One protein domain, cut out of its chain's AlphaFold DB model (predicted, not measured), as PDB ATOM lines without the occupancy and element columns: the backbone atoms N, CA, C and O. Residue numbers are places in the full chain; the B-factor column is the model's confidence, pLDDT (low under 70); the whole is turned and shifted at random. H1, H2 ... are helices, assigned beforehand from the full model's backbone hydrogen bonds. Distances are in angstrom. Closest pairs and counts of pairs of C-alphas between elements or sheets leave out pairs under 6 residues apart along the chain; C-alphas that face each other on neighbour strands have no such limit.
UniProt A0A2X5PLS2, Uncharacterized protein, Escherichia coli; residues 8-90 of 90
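What this domain is: This is residues 8 to 90 of the 90 residues of an uncharacterized protein of Escherichia coli (UniProt A0A2X5PLS2). One long helix, H4, makes the axis of a rod; the hairpin of H1 and H2 packs on it, short H3 packs where H2 ends and H4 begins, and residues 83 to 90 stick out. H1, H2 and H4 form an up-and-down bundle, each running against the one before. The printed part has 83 residues, all helix in class, with H1 to H4 in order; it is only just compact, close to loose, radius of gyration of the C-alphas 14.1 A, spanning 50 by 22 by 21 A.

How they stand to each other: H1, residues 8 to 24, touches H2, residues 29 to 47, at a steep tilt of 40 degrees, closest C-alphas Trp 17 and Leu 31, 6.9 A. H4, residues 64 to 89, touches H2 at a shallow tilt of 11 degrees, opposite ways, closest C-alphas Leu 34 and Val 71, 6.0 A. H3, residues 51 to 58, is apart from H1. In H2, 13 of 15 O i to N i+4 pairs are within hydrogen-bond range; in H1, H3 and H4 every pair is.

Where its parts are: H1 begins at C-alpha 8 (199.349, 208.551, 229.491); H4, 37.9 A long, ends at C-alpha 89 (191.872, 174.640, 225.714).

The domain as a whole: The printed part has no cut, its links are tight, and residue 90 is under pLDDT 70.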
ATOM      1  N   GLU A   8     198.966 209.830 230.091       96.00
ATOM      2  CA  GLU A   8     199.349 208.551 229.491       96.00
ATOM      3  C   GLU A   8     199.030 207.381 230.430       96.00
ATOM      4  O   GLU A   8     198.414 206.398 230.022       96.00
ATOM      5  N   THR A   9     199.381 207.525 231.707       96.25
ATOM      6  CA  THR A   9     199.127 206.529 232.753       96.25
ATOM      7  C   THR A   9     197.627 206.363 232.989       96.25
ATOM      8  O   THR A   9     197.133 205.239 233.033       96.25
ATOM      9  N   GLU A  10     196.887 207.474 233.068       95.69
ATOM     10  CA  GLU A  10     195.425 207.467 233.206       95.69
ATOM     11  C   GLU A  10     194.750 206.798 231.997       95.69
ATOM     12  O   GLU A  10     193.865 205.959 232.153       95.69
ATOM     13  N   SER A  11     195.203 207.111 230.779       96.25
ATOM     14  CA  SER A  11     194.666 206.509 229.556       96.25
ATOM     15  C   SER A  11     194.901 205.002 229.504       96.25
ATOM     16  O   SER A  11     194.006 204.273 229.075       96.25
ATOM     17  N   ARG A  12     196.086 204.524 229.905       96.00
ATOM     18  CA  ARG A  12     196.388 203.086 229.940       96.00
ATOM     19  C   ARG A  12     195.565 202.362 231.001       96.00
ATOM     20  O   ARG A  12     195.007 201.310 230.703       96.00
ATOM     21  N   PHE A  13     195.434 202.951 232.191       96.56
ATOM     22  CA  PHE A  13     194.590 202.417 233.260       96.56
ATOM     23  C   PHE A  13     193.139 202.235 232.803       96.56
ATOM     24  O   PHE A  13     192.589 201.142 232.918       96.56
ATOM     25  N   ASN A  14     192.544 203.273 232.212       95.94
ATOM     26  CA  ASN A  14     191.163 203.199 231.731       95.94
ATOM     27  C   ASN A  14     191.002 202.150 230.619       95.94
ATOM     28  O   ASN A  14     190.020 201.420 230.605       95.94
ATOM     29  N   ALA A  15     191.982 202.024 229.717       96.44
ATOM     30  CA  ALA A  15     191.918 201.051 228.630       96.44
ATOM     31  C   ALA A  15     191.896 199.594 229.126       96.44
ATOM     32  O   ALA A  15     191.100 198.799 228.623       96.44
ATOM     33  N   ILE A  16     192.746 199.236 230.100       95.38
ATOM     34  CA  ILE A  16     192.752 197.874 230.658       95.38
ATOM     35  C   ILE A  16     191.515 197.619 231.524       95.38
ATOM     36  O   ILE A  16     190.926 196.542 231.443       95.38
ATOM     37  N   TRP A  17     191.070 198.622 232.287       95.62
ATOM     38  CA  TRP A  17     189.849 198.534 233.084       95.62
ATOM     39  C   TRP A  17     188.629 198.245 232.202       95.62
ATOM     40  O   TRP A  17     187.938 197.247 232.410       95.62
ATOM     41  N   ASP A  18     188.411 199.068 231.172       95.69
ATOM     42  CA  ASP A  18     187.282 198.943 230.248       95.69
ATOM     43  C   ASP A  18     187.289 197.594 229.512       95.69
ATOM     44  O   ASP A  18     186.231 197.010 229.267       95.69
ATOM     45  N   LEU A  19     188.475 197.085 229.153       94.50
ATOM     46  CA  LEU A  19     188.623 195.774 228.522       94.50
ATOM     47  C   LEU A  19     188.132 194.657 229.450       94.50
ATOM     48  O   LEU A  19     187.285 193.856 229.049       94.50
ATOM     49  N   ILE A  20     188.647 194.616 230.681       92.75
ATOM     50  CA  ILE A  20     188.312 193.570 231.651       92.75
ATOM     51  C   ILE A  20     186.834 193.664 232.041       92.75
ATOM     52  O   ILE A  20     186.138 192.651 232.054       92.75
ATOM     53  N   GLU A  21     186.324 194.869 232.305       93.31
ATOM     54  CA  GLU A  21     184.918 195.074 232.656       93.31
ATOM     55  C   GLU A  21     183.982 194.612 231.531       93.31
ATOM     56  O   GLU A  21     182.962 193.969 231.788       93.31
ATOM     57  N   LYS A  22     184.335 194.883 230.272       93.88
ATOM     58  CA  LYS A  22     183.543 194.460 229.113       93.88
ATOM     59  C   LYS A  22     183.509 192.941 228.933       93.88
ATOM     60  O   LYS A  22     182.487 192.416 228.489       93.88
ATOM     61  N   GLU A  23     184.613 192.252 229.196       91.44
ATOM     62  CA  GLU A  23     184.751 190.817 228.918       91.44
ATOM     63  C   GLU A  23     184.338 189.929 230.101       91.44
ATOM     64  O   GLU A  23     183.671 188.914 229.892       91.44
ATOM     65  N   ASP A  24     184.664 190.336 231.329       88.81
ATOM     66  CA  ASP A  24     184.448 189.552 232.553       88.81
ATOM     67  C   ASP A  24     183.421 190.160 233.513       88.81
ATOM     68  O   ASP A  24     182.950 189.486 234.434       88.81
ATOM     69  N   GLY A  25     183.066 191.430 233.315       89.81
ATOM     70  CA  GLY A  25     182.232 192.196 234.231       89.81
ATOM     71  C   GLY A  25     183.009 192.837 235.384       89.81
ATOM     72  O   GLY A  25     184.170 192.538 235.656       89.81
ATOM     73  N   VAL A  26     182.311 193.710 236.113       84.94
ATOM     74  CA  VAL A  26     182.852 194.514 237.229       84.94
ATOM     75  C   VAL A  26     183.379 193.696 238.411       84.94
ATOM     76  O   VAL A  26     184.168 194.196 239.198       84.94
ATOM     77  N   SER A  27     182.956 192.437 238.552       85.31
ATOM     78  CA  SER A  27     183.393 191.549 239.641       85.31
ATOM     79  C   SER A  27     184.615 190.703 239.266       85.31
ATOM     80  O   SER A  27     184.885 189.693 239.921       85.31
ATOM     81  N   SER A  28     185.307 191.050 238.178       87.38
ATOM     82  CA  SER A  28     186.459 190.297 237.701       87.38
ATOM     83  C   SER A  28     187.601 190.334 238.723       87.38
ATOM     84  O   SER A  28     188.001 191.417 239.156       87.38
ATOM     85  N   PRO A  29     188.194 189.182 239.091       86.06
ATOM     86  CA  PRO A  29     189.320 189.159 240.022       86.06
ATOM     87  C   PRO A  29     190.549 189.911 239.490       86.06
ATOM     88  O   PRO A  29     191.378 190.340 240.291       86.06
ATOM     89  N   TYR A  30     190.641 190.107 238.169       86.62
ATOM     90  CA  TYR A  30     191.709 190.859 237.506       86.62
ATOM     91  C   TYR A  30     191.598 192.381 237.722       86.62
ATOM     92  O   TYR A  30     192.578 193.094 237.523       86.62
ATOM     93  N   LEU A  31     190.443 192.889 238.179       90.81
ATOM     94  CA  LEU A  31     190.264 194.306 238.528       90.81
ATOM     95  C   LEU A  31     190.694 194.634 239.958       90.81
ATOM     96  O   LEU A  31     191.013 195.784 240.236       90.81
ATOM     97  N   ASN A  32     190.762 193.653 240.863       88.94
ATOM     98  CA  ASN A  32     190.963 193.912 242.294       88.94
ATOM     99  C   ASN A  32     192.215 194.753 242.584       88.94
ATOM    100  O   ASN A  32     192.176 195.666 243.408       88.94
ATOM    101  N   ASN A  33     193.336 194.441 241.923       90.69
ATOM    102  CA  ASN A  33     194.591 195.142 242.182       90.69
ATOM    103  C   ASN A  33     194.608 196.551 241.570       90.69
ATOM    104  O   ASN A  33     195.141 197.475 242.190       90.69
ATOM    105  N   LEU A  34     193.992 196.708 240.390       94.00
ATOM    106  CA  LEU A  34     193.759 197.996 239.729       94.00
ATOM    107  C   LEU A  34     192.885 198.897 240.603       94.00
ATOM    108  O   LEU A  34     193.257 200.035 240.878       94.00
ATOM    109  N   GLU A  35     191.757 198.367 241.077       94.19
ATOM    110  CA  GLU A  35     190.777 199.093 241.881       94.19
ATOM    111  C   GLU A  35     191.386 199.548 243.201       94.19
ATOM    112  O   GLU A  35     191.333 200.734 243.524       94.19
ATOM    113  N   PHE A  36     192.020 198.625 243.929       95.31
ATOM    114  CA  PHE A  36     192.619 198.920 245.223       95.31
ATOM    115  C   PHE A  36     193.631 200.066 245.129       95.31
ATOM    116  O   PHE A  36     193.495 201.067 245.828       95.31
ATOM    117  N   HIS A  37     194.627 199.957 244.244       96.19
ATOM    118  CA  HIS A  37     195.677 200.973 244.163       96.19
ATOM    119  C   HIS A  37     195.161 202.305 243.618       96.19
ATOM    120  O   HIS A  37     195.614 203.355 244.071       96.19
ATOM    121  N   TYR A  38     194.213 202.290 242.677       95.81
ATOM    122  CA  TYR A  38     193.659 203.518 242.115       95.81
ATOM    123  C   TYR A  38     192.770 204.268 243.112       95.81
ATOM    124  O   TYR A  38     192.944 205.472 243.303       95.81
ATOM    125  N   VAL A  39     191.849 203.568 243.785       95.69
ATOM    126  CA  VAL A  39     190.926 204.171 244.758       95.69
ATOM    127  C   VAL A  39     191.678 204.670 245.988       95.69
ATOM    128  O   VAL A  39     191.458 205.801 246.414       95.69
ATOM    129  N   GLU A  40     192.600 203.879 246.536       96.88
ATOM    130  CA  GLU A  40     193.345 204.281 247.731       96.88
ATOM    131  C   GLU A  40     194.289 205.459 247.457       96.88
ATOM    132  O   GLU A  40     194.379 206.379 248.272       96.88
ATOM    133  N   ALA A  41     194.942 205.494 246.291       96.62
ATOM    134  CA  ALA A  41     195.763 206.638 245.898       96.62
ATOM    135  C   ALA A  41     194.916 207.891 245.633       96.62
ATOM    136  O   ALA A  41     195.297 208.983 246.055       96.62
ATOM    137  N   MET A  42     193.745 207.745 245.003       95.69
ATOM    138  CA  MET A  42     192.807 208.851 244.804       95.69
ATOM    139  C   MET A  42     192.292 209.406 246.136       95.69
ATOM    140  O   MET A  42     192.221 210.623 246.301       95.69
ATOM    141  N   ASN A  43     191.954 208.533 247.088       96.38
ATOM    142  CA  ASN A  43     191.529 208.936 248.427       96.38
ATOM    143  C   ASN A  43     192.651 209.685 249.154       96.38
ATOM    144  O   ASN A  43     192.409 210.750 249.714       96.38
ATOM    145  N   ALA A  44     193.888 209.183 249.080       96.69
ATOM    146  CA  ALA A  44     195.037 209.851 249.680       96.69
ATOM    147  C   ALA A  44     195.290 211.239 249.065       96.69
ATOM    148  O   ALA A  44     195.528 212.195 249.797       96.69
ATOM    149  N   GLU A  45     195.190 211.383 247.740       96.50
ATOM    150  CA  GLU A  45     195.302 212.695 247.083       96.50
ATOM    151  C   GLU A  45     194.165 213.650 247.468       96.50
ATOM    152  O   GLU A  45     194.353 214.864 247.566       96.50
ATOM    153  N   HIS A  46     192.959 213.116 247.664       94.69
ATOM    154  CA  HIS A  46     191.824 213.911 248.112       94.69
ATOM    155  C   HIS A  46     192.038 214.455 249.533       94.69
ATOM    156  O   HIS A  46     191.606 215.574 249.824       94.69
ATOM    157  N   ASP A  47     192.709 213.695 250.403       95.31
ATOM    158  CA  ASP A  47     193.036 214.121 251.766       95.31
ATOM    159  C   ASP A  47     194.063 215.267 251.780       95.31
ATOM    160  O   ASP A  47     193.885 216.245 252.516       95.31
ATOM    161  N   HIS A  48     195.104 215.196 250.939       95.06
ATOM    162  CA  HIS A  48     196.056 216.294 250.729       95.06
ATOM    163  C   HIS A  48     196.821 216.195 249.401       95.06
ATOM    164  O   HIS A  48     197.070 215.110 248.884       95.06
ATOM    165  N   GLU A  49     197.269 217.348 248.879       95.06
ATOM    166  CA  GLU A  49     198.096 217.417 247.659       95.06
ATOM    167  C   GLU A  49     199.390 216.605 247.832       95.06
ATOM    168  O   GLU A  49     200.166 216.852 248.761       95.06
ATOM    169  N   GLY A  50     199.623 215.651 246.926       95.31
ATOM    170  CA  GLY A  50     200.758 214.724 246.980       95.31
ATOM    171  C   GLY A  50     200.507 213.454 247.802       95.31
ATOM    172  O   GLY A  50     201.413 212.626 247.935       95.31
ATOM    173  N   GLY A  51     199.299 213.265 248.338       97.38
ATOM    174  CA  GLY A  51     198.933 212.068 249.089       97.38
ATOM    175  C   GLY A  51     199.009 210.784 248.258       97.38
ATOM    176  O   GLY A  51     199.409 209.746 248.792       97.38
ATOM    177  N   ALA A  52     198.735 210.838 246.949       97.50
ATOM    178  CA  ALA A  52     198.901 209.674 246.074       97.50
ATOM    179  C   ALA A  52     200.368 209.209 245.973       97.50
ATOM    180  O   ALA A  52     200.644 208.009 246.019       97.50
ATOM    181  N   ASP A  53     201.320 210.143 245.890       97.81
ATOM    182  CA  ASP A  53     202.753 209.820 245.846       97.81
ATOM    183  C   ASP A  53     203.240 209.248 247.182       97.81
ATOM    184  O   ASP A  53     204.075 208.342 247.221       97.81
ATOM    185  N   GLU A  54     202.720 209.757 248.302       98.00
ATOM    186  CA  GLU A  54     202.999 209.196 249.626       98.00
ATOM    187  C   GLU A  54     202.427 207.788 249.786       98.00
ATOM    188  O   GLU A  54     203.080 206.926 250.381       98.00
ATOM    189  N   PHE A  55     201.225 207.539 249.259       97.56
ATOM    190  CA  PHE A  55     200.642 206.203 249.209       97.56
ATOM    191  C   PHE A  55     201.535 205.255 248.402       97.56
ATOM    192  O   PHE A  55     201.951 204.230 248.938       97.56
ATOM    193  N   ALA A  56     201.927 205.633 247.184       97.69
ATOM    194  CA  ALA A  56     202.794 204.831 246.321       97.69
ATOM    195  C   ALA A  56     204.122 204.443 246.999       97.69
ATOM    196  O   ALA A  56     204.534 203.278 246.973       97.69
ATOM    197  N   LYS A  57     204.753 205.384 247.712       97.94
ATOM    198  CA  LYS A  57     206.005 205.141 248.450       97.94
ATOM    199  C   LYS A  57     205.866 204.125 249.583       97.94
ATOM    200  O   LYS A  57     206.825 203.404 249.858       97.94
ATOM    201  N   LYS A  58     204.695 204.010 250.225       96.69
ATOM    202  CA  LYS A  58     204.445 202.979 251.260       96.69
ATOM    203  C   LYS A  58     204.527 201.558 250.695       96.69
ATOM    204  O   LYS A  58     204.844 200.638 251.444       96.69
ATOM    205  N   TYR A  59     204.289 201.400 249.395       94.44
ATOM    206  CA  TYR A  59     204.376 200.131 248.668       94.44
ATOM    207  C   TYR A  59     205.690 199.971 247.886       94.44
ATOM    208  O   TYR A  59     205.857 198.992 247.164       94.44
ATOM    209  N   GLY A  60     206.649 200.886 248.063       96.12
ATOM    210  CA  GLY A  60     207.980 200.793 247.457       96.12
ATOM    211  C   GLY A  60     208.090 201.346 246.034       96.12
ATOM    212  O   GLY A  60     209.100 201.093 245.383       96.12
ATOM    213  N   PHE A  61     207.097 202.100 245.559       97.62
ATOM    214  CA  PHE A  61     207.167 202.810 244.279       97.62
ATOM    215  C   PHE A  61     207.733 204.226 244.449       97.62
ATOM    216  O   PHE A  61     207.696 204.801 245.538       97.62
ATOM    217  N   ASP A  62     208.239 204.805 243.360       97.44
ATOM    218  CA  ASP A  62     208.844 206.146 243.388       97.44
ATOM    219  C   ASP A  62     207.790 207.260 243.504       97.44
ATOM    220  O   ASP A  62     207.988 208.235 244.236       97.44
ATOM    221  N   ASP A  63     206.665 207.095 242.802       97.75
ATOM    222  CA  ASP A  63     205.528 208.015 242.755       97.75
ATOM    223  C   ASP A  63     204.245 207.296 242.284       97.75
ATOM    224  O   ASP A  63     204.254 206.102 241.952       97.75
ATOM    225  N   ALA A  64     203.126 208.022 242.260       97.50
ATOM    226  CA  ALA A  64     201.833 207.487 241.857       97.50
ATOM    227  C   ALA A  64     201.789 207.011 240.395       97.50
ATOM    228  O   ALA A  64     201.116 206.025 240.093       97.50
ATOM    229  N   ASN A  65     202.532 207.651 239.483       98.00
ATOM    230  CA  ASN A  65     202.609 207.203 238.090       98.00
ATOM    231  C   ASN A  65     203.350 205.874 237.990       98.00
ATOM    232  O   ASN A  65     202.907 204.979 237.271       98.00
ATOM    233  N   HIS A  66     204.467 205.736 238.705       98.00
ATOM    234  CA  HIS A  66     205.238 204.502 238.744       98.00
ATOM    235  C   HIS A  66     204.374 203.350 239.284       98.00
ATOM    236  O   HIS A  66     204.320 202.286 238.666       98.00
ATOM    237  N   MET A  67     203.626 203.578 240.366       97.94
ATOM    238  CA  MET A  67     202.701 202.586 240.921       97.94
ATOM    239  C   MET A  67     201.604 202.187 239.925       97.94
ATOM    240  O   MET A  67     201.475 201.004 239.618       97.94
ATOM    241  N   ILE A  68     200.834 203.144 239.391       97.75
ATOM    242  CA  ILE A  68     199.712 202.818 238.496       97.75
ATOM    243  C   ILE A  68     200.204 202.125 237.221       97.75
ATOM    244  O   ILE A  68     199.594 201.145 236.805       97.75
ATOM    245  N   ASN A  69     201.338 202.536 236.645       97.00
ATOM    246  CA  ASN A  69     201.900 201.835 235.486       97.00
ATOM    247  C   ASN A  69     202.275 200.378 235.794       97.00
ATOM    248  O   ASN A  69     202.012 199.518 234.958       97.00
ATOM    249  N   ASN A  70     202.844 200.075 236.967       96.88
ATOM    250  CA  ASN A  70     203.155 198.686 237.333       96.88
ATOM    251  C   ASN A  70     201.891 197.848 237.531       96.88
ATOM    252  O   ASN A  70     201.845 196.704 237.089       96.88
ATOM    253  N   VAL A  71     200.860 198.407 238.169       95.44
ATOM    254  CA  VAL A  71     199.591 197.695 238.379       95.44
ATOM    255  C   VAL A  71     198.881 197.445 237.045       95.44
ATOM    256  O   VAL A  71     198.340 196.362 236.835       95.44
ATOM    257  N   VAL A  72     198.937 198.405 236.115       96.06
ATOM    258  CA  VAL A  72     198.448 198.225 234.740       96.06
ATOM    259  C   VAL A  72     199.231 197.140 234.012       96.06
ATOM    260  O   VAL A  72     198.609 196.248 233.449       96.06
ATOM    261  N   MET A  73     200.566 197.163 234.061       95.44
ATOM    262  CA  MET A  73     201.395 196.126 233.434       95.44
ATOM    263  C   MET A  73     201.084 194.734 233.987       95.44
ATOM    264  O   MET A  73     200.946 193.790 233.220       95.44
ATOM    265  N   GLN A  74     200.916 194.613 235.303       93.69
ATOM    266  CA  GLN A  74     200.537 193.347 235.919       93.69
ATOM    267  C   GLN A  74     199.168 192.865 235.423       93.69
ATOM    268  O   GLN A  74     199.019 191.698 235.078       93.69
ATOM    269  N   ALA A  75     198.176 193.757 235.347       93.50
ATOM    270  CA  ALA A  75     196.860 193.407 234.825       93.50
ATOM    271  C   ALA A  75     196.912 193.008 233.339       93.50
ATOM    272  O   ALA A  75     196.251 192.051 232.947       93.50
ATOM    273  N   GLU A  76     197.715 193.699 232.523       93.06
ATOM    274  CA  GLU A  76     197.968 193.342 231.120       93.06
ATOM    275  C   GLU A  76     198.575 191.925 231.008       93.06
ATOM    276  O   GLU A  76     198.068 191.105 230.241       93.06
ATOM    277  N   GLU A  77     199.599 191.608 231.809       92.31
ATOM    278  CA  GLU A  77     200.263 190.292 231.836       92.31
ATOM    279  C   GLU A  77     199.325 189.168 232.307       92.31
ATOM    280  O   GLU A  77     199.250 188.106 231.676       92.31
ATOM    281  N   ASP A  78     198.571 189.398 233.385       90.06
ATOM    282  CA  ASP A  78     197.610 188.430 233.925       90.06
ATOM    283  C   ASP A  78     196.501 188.129 232.903       90.06
ATOM    284  O   ASP A  78     196.102 186.974 232.704       90.06
ATOM    285  N   TYR A  79     196.025 189.162 232.205       89.00
ATOM    286  CA  TYR A  79     194.966 189.027 231.212       89.00
ATOM    287  C   TYR A  79     195.444 188.364 229.911       89.00
ATOM    288  O   TYR A  79     194.712 187.574 229.297       89.00
ATOM    289  N   GLU A  80     196.691 188.617 229.503       88.62
ATOM    290  CA  GLU A  80     197.340 187.880 228.416       88.62
ATOM    291  C   GLU A  80     197.480 186.394 228.774       88.62
ATOM    292  O   GLU A  80     197.110 185.529 227.972       88.62
ATOM    293  N   CYS A  81     197.927 186.077 229.996       86.81
ATOM    294  CA  CYS A  81     198.036 184.699 230.479       86.81
ATOM    295  C   CYS A  81     196.688 183.970 230.423       86.81
ATOM    296  O   CYS A  81     196.600 182.891 229.832       86.81
ATOM    297  N   LYS A  82     195.624 184.591 230.944       85.75
ATOM    298  CA  LYS A  82     194.250 184.078 230.857       85.75
ATOM    299  C   LYS A  82     193.844 183.785 229.407       85.75
ATOM    300  O   LYS A  82     193.303 182.720 229.105       85.75
ATOM    301  N   SER A  83     194.103 184.719 228.495       80.25
ATOM    302  CA  SER A  83     193.742 184.578 227.079       80.25
ATOM    303  C   SER A  83     194.484 183.415 226.407       80.25
ATOM    304  O   SER A  83     193.890 182.644 225.648       80.25
ATOM    305  N   LEU A  84     195.771 183.236 226.723       80.00
ATOM    306  CA  LEU A  84     196.580 182.111 226.249       80.00
ATOM    307  C   LEU A  84     196.109 180.768 226.820       80.00
ATOM    308  O   LEU A  84     196.131 179.763 226.106       80.00
ATOM    309  N   GLU A  85     195.679 180.727 228.081       81.00
ATOM    310  CA  GLU A  85     195.096 179.528 228.693       81.00
ATOM    311  C   GLU A  85     193.806 179.107 227.985       81.00
ATOM    312  O   GLU A  85     193.677 177.940 227.608       81.00
ATOM    313  N   PHE A  86     192.902 180.050 227.703       73.44
ATOM    314  CA  PHE A  86     191.691 179.759 226.933       73.44
ATOM    315  C   PHE A  86     192.002 179.253 225.524       73.44
ATOM    316  O   PHE A  86     191.415 178.262 225.087       73.44
ATOM    317  N   ALA A  87     192.958 179.872 224.828       71.38
ATOM    318  CA  ALA A  87     193.364 179.442 223.491       71.38
ATOM    319  C   ALA A  87     193.983 178.031 223.474       71.38
ATOM    320  O   ALA A  87     193.835 177.314 222.491       71.38
ATOM    321  N   ARG A  88     194.661 177.609 224.552       72.31
ATOM    322  CA  ARG A  88     195.217 176.246 224.682       72.31
ATOM    323  C   ARG A  88     194.153 175.173 224.928       72.31
ATOM    324  O   ARG A  88     194.446 173.996 224.730       72.31
ATOM    325  N   MET A  89     192.972 175.557 225.405       71.00
ATOM    326  CA  MET A  89     191.872 174.640 225.714       71.00
ATOM    327  C   MET A  89     190.864 174.468 224.563       71.00
ATOM    328  O   MET A  89     190.004 173.590 224.665       71.00
ATOM    329  N   ALA A  90     190.949 175.294 223.514       62.06
ATOM    330  CA  ALA A  90     190.080 175.281 222.331       62.06
ATOM    331  C   ALA A  90     190.613 174.364 221.216       62.06
ATOM    332  O   ALA A  90     189.766 173.756 220.518       62.06
TER     333      ALA A  90